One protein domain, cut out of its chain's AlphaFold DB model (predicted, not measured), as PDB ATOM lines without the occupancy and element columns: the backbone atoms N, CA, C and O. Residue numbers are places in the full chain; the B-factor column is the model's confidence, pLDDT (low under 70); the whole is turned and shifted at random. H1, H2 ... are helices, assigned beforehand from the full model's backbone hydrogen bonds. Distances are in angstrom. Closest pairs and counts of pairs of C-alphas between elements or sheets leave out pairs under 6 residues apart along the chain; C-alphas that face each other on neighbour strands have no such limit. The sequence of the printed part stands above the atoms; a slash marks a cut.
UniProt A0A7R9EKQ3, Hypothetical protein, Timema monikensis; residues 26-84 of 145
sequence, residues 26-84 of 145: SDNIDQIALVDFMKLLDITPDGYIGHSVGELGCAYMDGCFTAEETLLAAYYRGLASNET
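Overview. This is residues 26 to 84 of the 145 residues of the protein "Hypothetical protein" of Timema monikensis (UniProt A0A7R9EKQ3). Two long helices, H1 and H3, run opposite ways and overlap only near their beginnings, so that together they make a rod, with the short helix H2 packed on both where they overlap. A long loop, residues 41 to 53, leads from the far end of H1 back to H2, and at the other end of the rod residues 78 to 84 stick out, of which 78 to 83 belong to H3. The printed part has 59 residues with three named helices, in the order H1, H2, H3, and no named strand; the class is all helix. It is only just compact, close to loose, with a radius of gyration of the C-alphas of 12.0 A, and spans 41 by 18 by 17 A.

Along the chain. H1, residues 26 to 40, begins at C-alpha 26 (19.322, -26.181, -9.598) and is 21.4 A long from first to last C-alpha. H2, residues 54 to 61, measures 10.8 A and begins at C-alpha 54 (18.432, -20.889, 1.047). H3, residues 67 to 83, measures 23.9 A and ends at C-alpha 83 (13.069, -10.980, -17.866).

Arrangement. H1 touches H2, the closest C-alphas being those of Gln 31 and Gly 57, 5.3 A apart. They run the same way at a shallow tilt of 33 degrees, only just short of steep. H1 touches H3 with residues 28 to 32 alone, and H3 touches H1 with residues 67 to 74 alone; their closest C-alphas, of Asn 28 and Leu 71, are 6.7 A apart. Their shallow tilt is 15 degrees, opposite ways. H2 and H3 form a helical hairpin, opposite ways at a shallow tilt of 21 degrees; H3 touches H2 with residues 67 to 74 alone, and the closest C-alphas, of Leu 56 and Thr 70, are 6.0 A apart. In H1, H2 and H3 every O i to N i+4 pair is within hydrogen-bond range.

Size, cuts and confidence. The two C-alphas farthest apart, of Asp 42 and Thr 84, are 41.7 A apart. The printed part has no cut. The link from H1 to H2 is long, with 13 residues, and that from H2 to H3 is tight, with 5. The mean pLDDT of the printed part is 88.2; residues 26 to 27 are under 70.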
ATOM      1  N   SER A  26      18.559 -25.008 -10.037       58.72
ATOM      2  CA  SER A  26      19.322 -26.181  -9.598       58.72
ATOM      3  C   SER A  26      19.529 -26.198  -8.090       58.72
ATOM      4  O   SER A  26      19.333 -27.232  -7.456       58.72
ATOM      5  N   ASP A  27      19.848 -25.045  -7.506       62.97
ATOM      6  CA  ASP A  27      20.335 -24.957  -6.127       62.97
ATOM      7  C   ASP A  27      19.249 -25.313  -5.104       62.97
ATOM      8  O   ASP A  27      19.535 -25.791  -4.003       62.97
ATOM      9  N   ASN A  28      17.981 -25.135  -5.474       77.88
ATOM     10  CA  ASN A  28      16.855 -25.497  -4.621       77.88
ATOM     11  C   ASN A  28      16.471 -26.973  -4.729       77.88
ATOM     12  O   ASN A  28      15.898 -27.510  -3.781       77.88
ATOM     13  N   ILE A  29      16.814 -27.649  -5.830       83.12
ATOM     14  CA  ILE A  29      16.639 -29.104  -5.940       83.12
ATOM     15  C   ILE A  29      17.536 -29.794  -4.908       83.12
ATOM     16  O   ILE A  29      17.073 -30.688  -4.198       83.12
ATOM     17  N   ASP A  30      18.776 -29.323  -4.763       86.69
ATOM     18  CA  ASP A  30      19.721 -29.853  -3.780       86.69
ATOM     19  C   ASP A  30      19.251 -29.597  -2.337       86.69
ATOM     20  O   ASP A  30      19.321 -30.493  -1.492       86.69
ATOM     21  N   GLN A  31      18.695 -28.412  -2.049       89.88
ATOM     22  CA  GLN A  31      18.130 -28.089  -0.730       89.88
ATOM     23  C   GLN A  31      16.926 -28.971  -0.373       89.88
ATOM     24  O   GLN A  31      16.861 -29.498   0.737       89.88
ATOM     25  N   ILE A  32      15.988 -29.163  -1.306       91.56
ATOM     26  CA  ILE A  32      14.823 -30.042  -1.114       91.56
ATOM     27  C   ILE A  32      15.289 -31.476  -0.858       91.56
ATOM     28  O   ILE A  32      14.831 -32.107   0.095       91.56
ATOM     29  N   ALA A  33      16.240 -31.971  -1.657       92.25
ATOM     30  CA  ALA A  33      16.784 -33.316  -1.506       92.25
ATOM     31  C   ALA A  33      17.463 -33.521  -0.143       92.25
ATOM     32  O   ALA A  33      17.291 -34.569   0.481       92.25
ATOM     33  N   LEU A  34      18.200 -32.519   0.346       91.81
ATOM     34  CA  LEU A  34      18.825 -32.571   1.667       91.81
ATOM     35  C   LEU A  34      17.777 -32.607   2.789       91.81
ATOM     36  O   LEU A  34      17.900 -33.412   3.714       91.81
ATOM     37  N   VAL A  35      16.730 -31.785   2.695       92.38
ATOM     38  CA  VAL A  35      15.623 -31.785   3.664       92.38
ATOM     39  C   VAL A  35      14.890 -33.128   3.658       92.38
ATOM     40  O   VAL A  35      14.613 -33.675   4.725       92.38
ATOM     41  N   ASP A  36      14.612 -33.696   2.484       93.88
ATOM     42  CA  ASP A  36      13.981 -35.014   2.359       93.88
ATOM     43  C   ASP A  36      14.853 -36.116   2.965       93.88
ATOM     44  O   ASP A  36      14.347 -37.009   3.649       93.88
ATOM     45  N   PHE A  37      16.171 -36.034   2.777       94.75
ATOM     46  CA  PHE A  37      17.116 -36.956   3.393       94.75
ATOM     47  C   PHE A  37      17.115 -36.849   4.925       94.75
ATOM     48  O   PHE A  37      17.070 -37.870   5.610       94.75
ATOM     49  N   MET A  38      17.098 -35.633   5.479       93.12
ATOM     50  CA  MET A  38      16.986 -35.427   6.929       93.12
ATOM     51  C   MET A  38      15.669 -35.982   7.482       93.12
ATOM     52  O   MET A  38      15.685 -36.694   8.486       93.12
ATOM     53  N   LYS A  39      14.548 -35.731   6.792       90.19
ATOM     54  CA  LYS A  39      13.226 -36.272   7.146       90.19
ATOM     55  C   LYS A  39      13.208 -37.803   7.104       90.19
ATOM     56  O   LYS A  39      12.631 -38.429   7.987       90.19
ATOM     57  N   LEU A  40      13.870 -38.420   6.121       95.62
ATOM     58  CA  LEU A  40      13.992 -39.878   6.016       95.62
ATOM     59  C   LEU A  40      14.767 -40.492   7.192       95.62
ATOM     60  O   LEU A  40      14.469 -41.611   7.606       95.62
ATOM     61  N   LEU A  41      15.753 -39.766   7.720       96.25
ATOM     62  CA  LEU A  41      16.531 -40.161   8.895       96.25
ATOM     63  C   LEU A  41      15.846 -39.820  10.228       96.25
ATOM     64  O   LEU A  41      16.453 -40.034  11.276       96.25
ATOM     65  N   ASP A  42      14.615 -39.300  10.197       94.00
ATOM     66  CA  ASP A  42      13.870 -38.828  11.372       94.00
ATOM     67  C   ASP A  42      14.619 -37.726  12.154       94.00
ATOM     68  O   ASP A  42      14.510 -37.589  13.373       94.00
ATOM     69  N   ILE A  43      15.418 -36.921  11.441       92.81
ATOM     70  CA  ILE A  43      16.158 -35.790  12.006       92.81
ATOM     71  C   ILE A  43      15.291 -34.540  11.900       92.81
ATOM     72  O   ILE A  43      15.066 -34.014  10.809       92.81
ATOM     73  N   THR A  44      14.872 -34.023  13.054       89.31
ATOM     74  CA  THR A  44      14.177 -32.735  13.160       89.31
ATOM     75  C   THR A  44      15.084 -31.736  13.881       89.31
ATOM     76  O   THR A  44      15.312 -31.896  15.079       89.31
ATOM     77  N   PRO A  45      15.656 -30.740  13.181       87.56
ATOM     78  CA  PRO A  45      16.472 -29.708  13.807       87.56
ATOM     79  C   PRO A  45      15.608 -28.769  14.656       87.56
ATOM     80  O   PRO A  45      14.490 -28.432  14.274       87.56
ATOM     81  N   ASP A  46      16.159 -28.286  15.772       91.31
ATOM     82  CA  ASP A  46      15.491 -27.313  16.652       91.31
ATOM     83  C   ASP A  46      15.333 -25.921  16.007       91.31
ATOM     84  O   ASP A  46      14.549 -25.094  16.469       91.31
ATOM     85  N   GLY A  47      16.084 -25.651  14.935       89.06
ATOM     86  CA  GLY A  47      15.994 -24.427  14.148       89.06
ATOM     87  C   GLY A  47      16.836 -24.496  12.874       89.06
ATOM     88  O   GLY A  47      17.772 -25.291  12.770       89.06
ATOM     89  N   TYR A  48      16.497 -23.657  11.899       89.69
ATOM     90  CA  TYR A  48      17.162 -23.573  10.598       89.69
ATOM     91  C   TYR A  48      17.113 -22.132  10.082       89.69
ATOM     92  O   TYR A  48      16.158 -21.397  10.329       89.69
ATOM     93  N   ILE A  49      18.180 -21.713   9.399       87.19
ATOM     94  CA  ILE A  49      18.331 -20.367   8.839       87.19
ATOM     95  C   ILE A  49      18.848 -20.517   7.412       87.19
ATOM     96  O   ILE A  49      19.845 -21.202   7.176       87.19
ATOM     97  N   GLY A  50      18.171 -19.866   6.473       82.94
ATOM     98  CA  GLY A  50      18.536 -19.846   5.065       82.94
ATOM     99  C   GLY A  50      19.200 -18.527   4.708       82.94
ATOM    100  O   GLY A  50      18.792 -17.480   5.195       82.94
ATOM    101  N   HIS A  51      20.221 -18.563   3.854       83.25
ATOM    102  CA  HIS A  51      20.832 -17.350   3.312       83.25
ATOM    103  C   HIS A  51      20.403 -17.161   1.856       83.25
ATOM    104  O   HIS A  51      20.611 -18.050   1.028       83.25
ATOM    105  N   SER A  52      19.855 -15.990   1.523       85.25
ATOM    106  CA  SER A  52      19.399 -15.654   0.168       85.25
ATOM    107  C   SER A  52      18.419 -16.699  -0.389       85.25
ATOM    108  O   SER A  52      17.294 -16.805   0.086       85.25
ATOM    109  N   VAL A  53      18.802 -17.481  -1.400       82.31
ATOM    110  CA  VAL A  53      17.942 -18.525  -1.974       82.31
ATOM    111  C   VAL A  53      17.680 -19.679  -0.993       82.31
ATOM    112  O   VAL A  53      16.635 -20.318  -1.071       82.31
ATOM    113  N   GLY A  54      18.558 -19.868   0.001       84.44
ATOM    114  CA  GLY A  54      18.432 -20.889   1.047       84.44
ATOM    115  C   GLY A  54      17.219 -20.724   1.970       84.44
ATOM    116  O   GLY A  54      16.844 -21.667   2.669       84.44
ATOM    117  N   GLU A  55      16.580 -19.550   1.986       88.94
ATOM    118  CA  GLU A  55      15.320 -19.340   2.717       88.94
ATOM    119  C   GLU A  55      14.178 -20.193   2.146       88.94
ATOM    120  O   GLU A  55      13.298 -20.624   2.889       88.94
ATOM    121  N   LEU A  56      14.222 -20.514   0.848       89.31
ATOM    122  CA  LEU A  56      13.242 -21.389   0.204       89.31
ATOM    123  C   LEU A  56      13.364 -22.835   0.713       89.31
ATOM    124  O   LEU A  56      12.349 -23.467   1.003       89.31
ATOM    125  N   GLY A  57      14.588 -23.335   0.917       90.00
ATOM    126  CA  GLY A  57      14.823 -24.622   1.577       90.00
ATOM    127  C   GLY A  57      14.328 -24.648   3.026       90.00
ATOM    128  O   GLY A  57      13.757 -25.644   3.468       90.00
ATOM    129  N   CYS A  58      14.462 -23.534   3.751       91.38
ATOM    130  CA  CYS A  58      13.914 -23.395   5.104       91.38
ATOM    131  C   CYS A  58      12.381 -23.429   5.111       91.38
ATOM    132  O   CYS A  58      11.795 -24.156   5.909       91.38
ATOM    133  N   ALA A  59      11.730 -22.719   4.187       90.81
ATOM    134  CA  ALA A  59      10.274 -22.755   4.037       90.81
ATOM    135  C   ALA A  59       9.755 -24.169   3.702       90.81
ATOM    136  O   ALA A  59       8.689 -24.568   4.175       90.81
ATOM    137  N   TYR A  60      10.521 -24.948   2.931       93.69
ATOM    138  CA  TYR A  60      10.225 -26.359   2.669       93.69
ATOM    139  C   TYR A  60      10.427 -27.256   3.905       93.69
ATOM    140  O   TYR A  60       9.661 -28.199   4.145       93.69
ATOM    141  N   MET A  61      11.454 -26.978   4.712       91.50
ATOM    142  CA  MET A  61      11.706 -27.708   5.955       91.50
ATOM    143  C   MET A  61      10.618 -27.460   7.004       91.50
ATOM    144  O   MET A  61      10.182 -28.419   7.638       91.50
ATOM    145  N   ASP A  62      10.123 -26.224   7.102       92.44
ATOM    146  CA  ASP A  62       8.986 -25.845   7.956       92.44
ATOM    147  C   ASP A  62       7.650 -26.441   7.485       92.44
ATOM    148  O   ASP A  62       6.669 -26.494   8.222       92.44
ATOM    149  N   GLY A  63       7.586 -26.883   6.226       90.88
ATOM    150  CA  GLY A  63       6.346 -27.327   5.596       90.88
ATOM    151  C   GLY A  63       5.409 -26.182   5.201       90.88
ATOM    152  O   GLY A  63       4.289 -26.451   4.771       90.88
ATOM    153  N   CYS A  64       5.861 -24.925   5.296       93.31
ATOM    154  CA  CYS A  64       5.159 -23.772   4.732       93.31
ATOM    155  C   CYS A  64       5.002 -23.904   3.214       93.31
ATOM    156  O   CYS A  64       3.966 -23.518   2.678       93.31
ATOM    157  N   PHE A  65       6.017 -24.456   2.537       93.06
ATOM    158  CA  PHE A  65       5.982 -24.775   1.112       93.06
ATOM    159  C   PHE A  65       6.007 -26.284   0.869       93.06
ATOM    160  O   PHE A  65       6.695 -27.049   1.546       93.06
ATOM    161  N   THR A  66       5.313 -26.704  -0.183       94.06
ATOM    162  CA  THR A  66       5.532 -27.992  -0.845       94.06
ATOM    163  C   THR A  66       6.791 -27.952  -1.717       94.06
ATOM    164  O   THR A  66       7.313 -26.886  -2.048       94.06
ATOM    165  N   ALA A  67       7.283 -29.120  -2.145       90.94
ATOM    166  CA  ALA A  67       8.423 -29.190  -3.062       90.94
ATOM    167  C   ALA A  67       8.124 -28.470  -4.392       90.94
ATOM    168  O   ALA A  67       8.979 -27.770  -4.926       90.94
ATOM    169  N   GLU A  68       6.891 -28.584  -4.897       91.12
ATOM    170  CA  GLU A  68       6.458 -27.891  -6.114       91.12
ATOM    171  C   GLU A  68       6.440 -26.371  -5.922       91.12
ATOM    172  O   GLU A  68       6.994 -25.654  -6.750       91.12
ATOM    173  N   GLU A  69       5.878 -25.870  -4.820       92.31
ATOM    174  CA  GLU A  69       5.874 -24.431  -4.516       92.31
ATOM    175  C   GLU A  69       7.288 -23.883  -4.331       92.31
ATOM    176  O   GLU A  69       7.593 -22.799  -4.821       92.31
ATOM    177  N   THR A  70       8.175 -24.651  -3.697       91.44
ATOM    178  CA  THR A  70       9.585 -24.279  -3.511       91.44
ATOM    179  C   THR A  70      10.308 -24.151  -4.852       91.44
ATOM    180  O   THR A  70      11.031 -23.179  -5.081       91.44
ATOM    181  N   LEU A  71      10.074 -25.096  -5.768       90.00
ATOM    182  CA  LEU A  71      10.633 -25.060  -7.120       90.00
ATOM    183  C   LEU A  71      10.031 -23.934  -7.960       90.00
ATOM    184  O   LEU A  71      10.766 -23.249  -8.665       90.00
ATOM    185  N   LEU A  72       8.720 -23.705  -7.877       90.12
ATOM    186  CA  LEU A  72       8.059 -22.611  -8.590       90.12
ATOM    187  C   LEU A  72       8.515 -21.244  -8.074       90.12
ATOM    188  O   LEU A  72       8.744 -20.344  -8.875       90.12
ATOM    189  N   ALA A  73       8.691 -21.083  -6.762       89.62
ATOM    190  CA  ALA A  73       9.215 -19.855  -6.175       89.62
ATOM    191  C   ALA A  73      10.646 -19.574  -6.659       89.62
ATOM    192  O   ALA A  73      10.940 -18.454  -7.078       89.62
ATOM    193  N   ALA A  74      11.508 -20.595  -6.678       88.00
ATOM    194  CA  ALA A  74      12.848 -20.499  -7.263       88.00
ATOM    195  C   ALA A  74      12.787 -20.156  -8.759       88.00
ATOM    196  O   ALA A  74      13.560 -19.332  -9.245       88.00
ATOM    197  N   TYR A  75      11.842 -20.773  -9.476       86.25
ATOM    198  CA  TYR A  75      11.628 -20.554 -10.899       86.25
ATOM    199  C   TYR A  75      11.292 -19.104 -11.210       86.25
ATOM    200  O   TYR A  75      12.002 -18.434 -11.956       86.25
ATOM    201  N   TYR A  76      10.226 -18.599 -10.598       88.19
ATOM    202  CA  TYR A  76       9.756 -17.245 -10.850       88.19
ATOM    203  C   TYR A  76      10.711 -16.176 -10.320       88.19
ATOM    204  O   TYR A  76      10.768 -15.103 -10.913       88.19
ATOM    205  N   ARG A  77      11.482 -16.459  -9.261       85.94
ATOM    206  CA  ARG A  77      12.549 -15.564  -8.795       85.94
ATOM    207  C   ARG A  77      13.626 -15.381  -9.868       85.94
ATOM    208  O   ARG A  77      13.888 -14.243 -10.247       85.94
ATOM    209  N   GLY A  78      14.169 -16.475 -10.402       83.69
ATOM    210  CA  GLY A  78      15.178 -16.413 -11.464       83.69
ATOM    211  C   GLY A  78      14.623 -15.843 -12.768       83.69
ATOM    212  O   GLY A  78      15.258 -15.002 -13.401       83.69
ATOM    213  N   LEU A  79      13.392 -16.218 -13.130       85.31
ATOM    214  CA  LEU A  79      12.719 -15.683 -14.310       85.31
ATOM    215  C   LEU A  79      12.531 -14.166 -14.212       85.31
ATOM    216  O   LEU A  79      12.825 -13.461 -15.169       85.31
ATOM    217  N   ALA A  80      12.088 -13.654 -13.060       85.75
ATOM    218  CA  ALA A  80      11.928 -12.218 -12.857       85.75
ATOM    219  C   ALA A  80      13.266 -11.472 -12.986       85.75
ATOM    220  O   ALA A  80      13.303 -10.409 -13.606       85.75
ATOM    221  N   SER A  81      14.358 -12.038 -12.462       82.12
ATOM    222  CA  SER A  81      15.707 -11.484 -12.637       82.12
ATOM    223  C   SER A  81      16.147 -11.465 -14.106       82.12
ATOM    224  O   SER A  81      16.768 -10.498 -14.537       82.12
ATOM    225  N   ASN A  82      15.799 -12.500 -14.880       81.44
ATOM    226  CA  ASN A  82      16.191 -12.641 -16.287       81.44
ATOM    227  C   ASN A  82      15.319 -11.826 -17.260       81.44
ATOM    228  O   ASN A  82      15.819 -11.348 -18.277       81.44
ATOM    229  N   GLU A  83      14.018 -11.686 -16.990       86.31
ATOM    230  CA  GLU A  83      13.069 -10.980 -17.866       86.31
ATOM    231  C   GLU A  83      13.024  -9.467 -17.615       86.31
ATOM    232  O   GLU A  83      12.507  -8.717 -18.445       86.31
ATOM    233  N   THR A  84      13.555  -9.002 -16.483       83.56
ATOM    234  CA  THR A  84      13.609  -7.572 -16.175       83.56
ATOM    235  C   THR A  84      14.831  -6.941 -16.835       83.56
ATOM    236  O   THR A  84      15.954  -7.404 -16.661       83.56
TER     237      THR A  84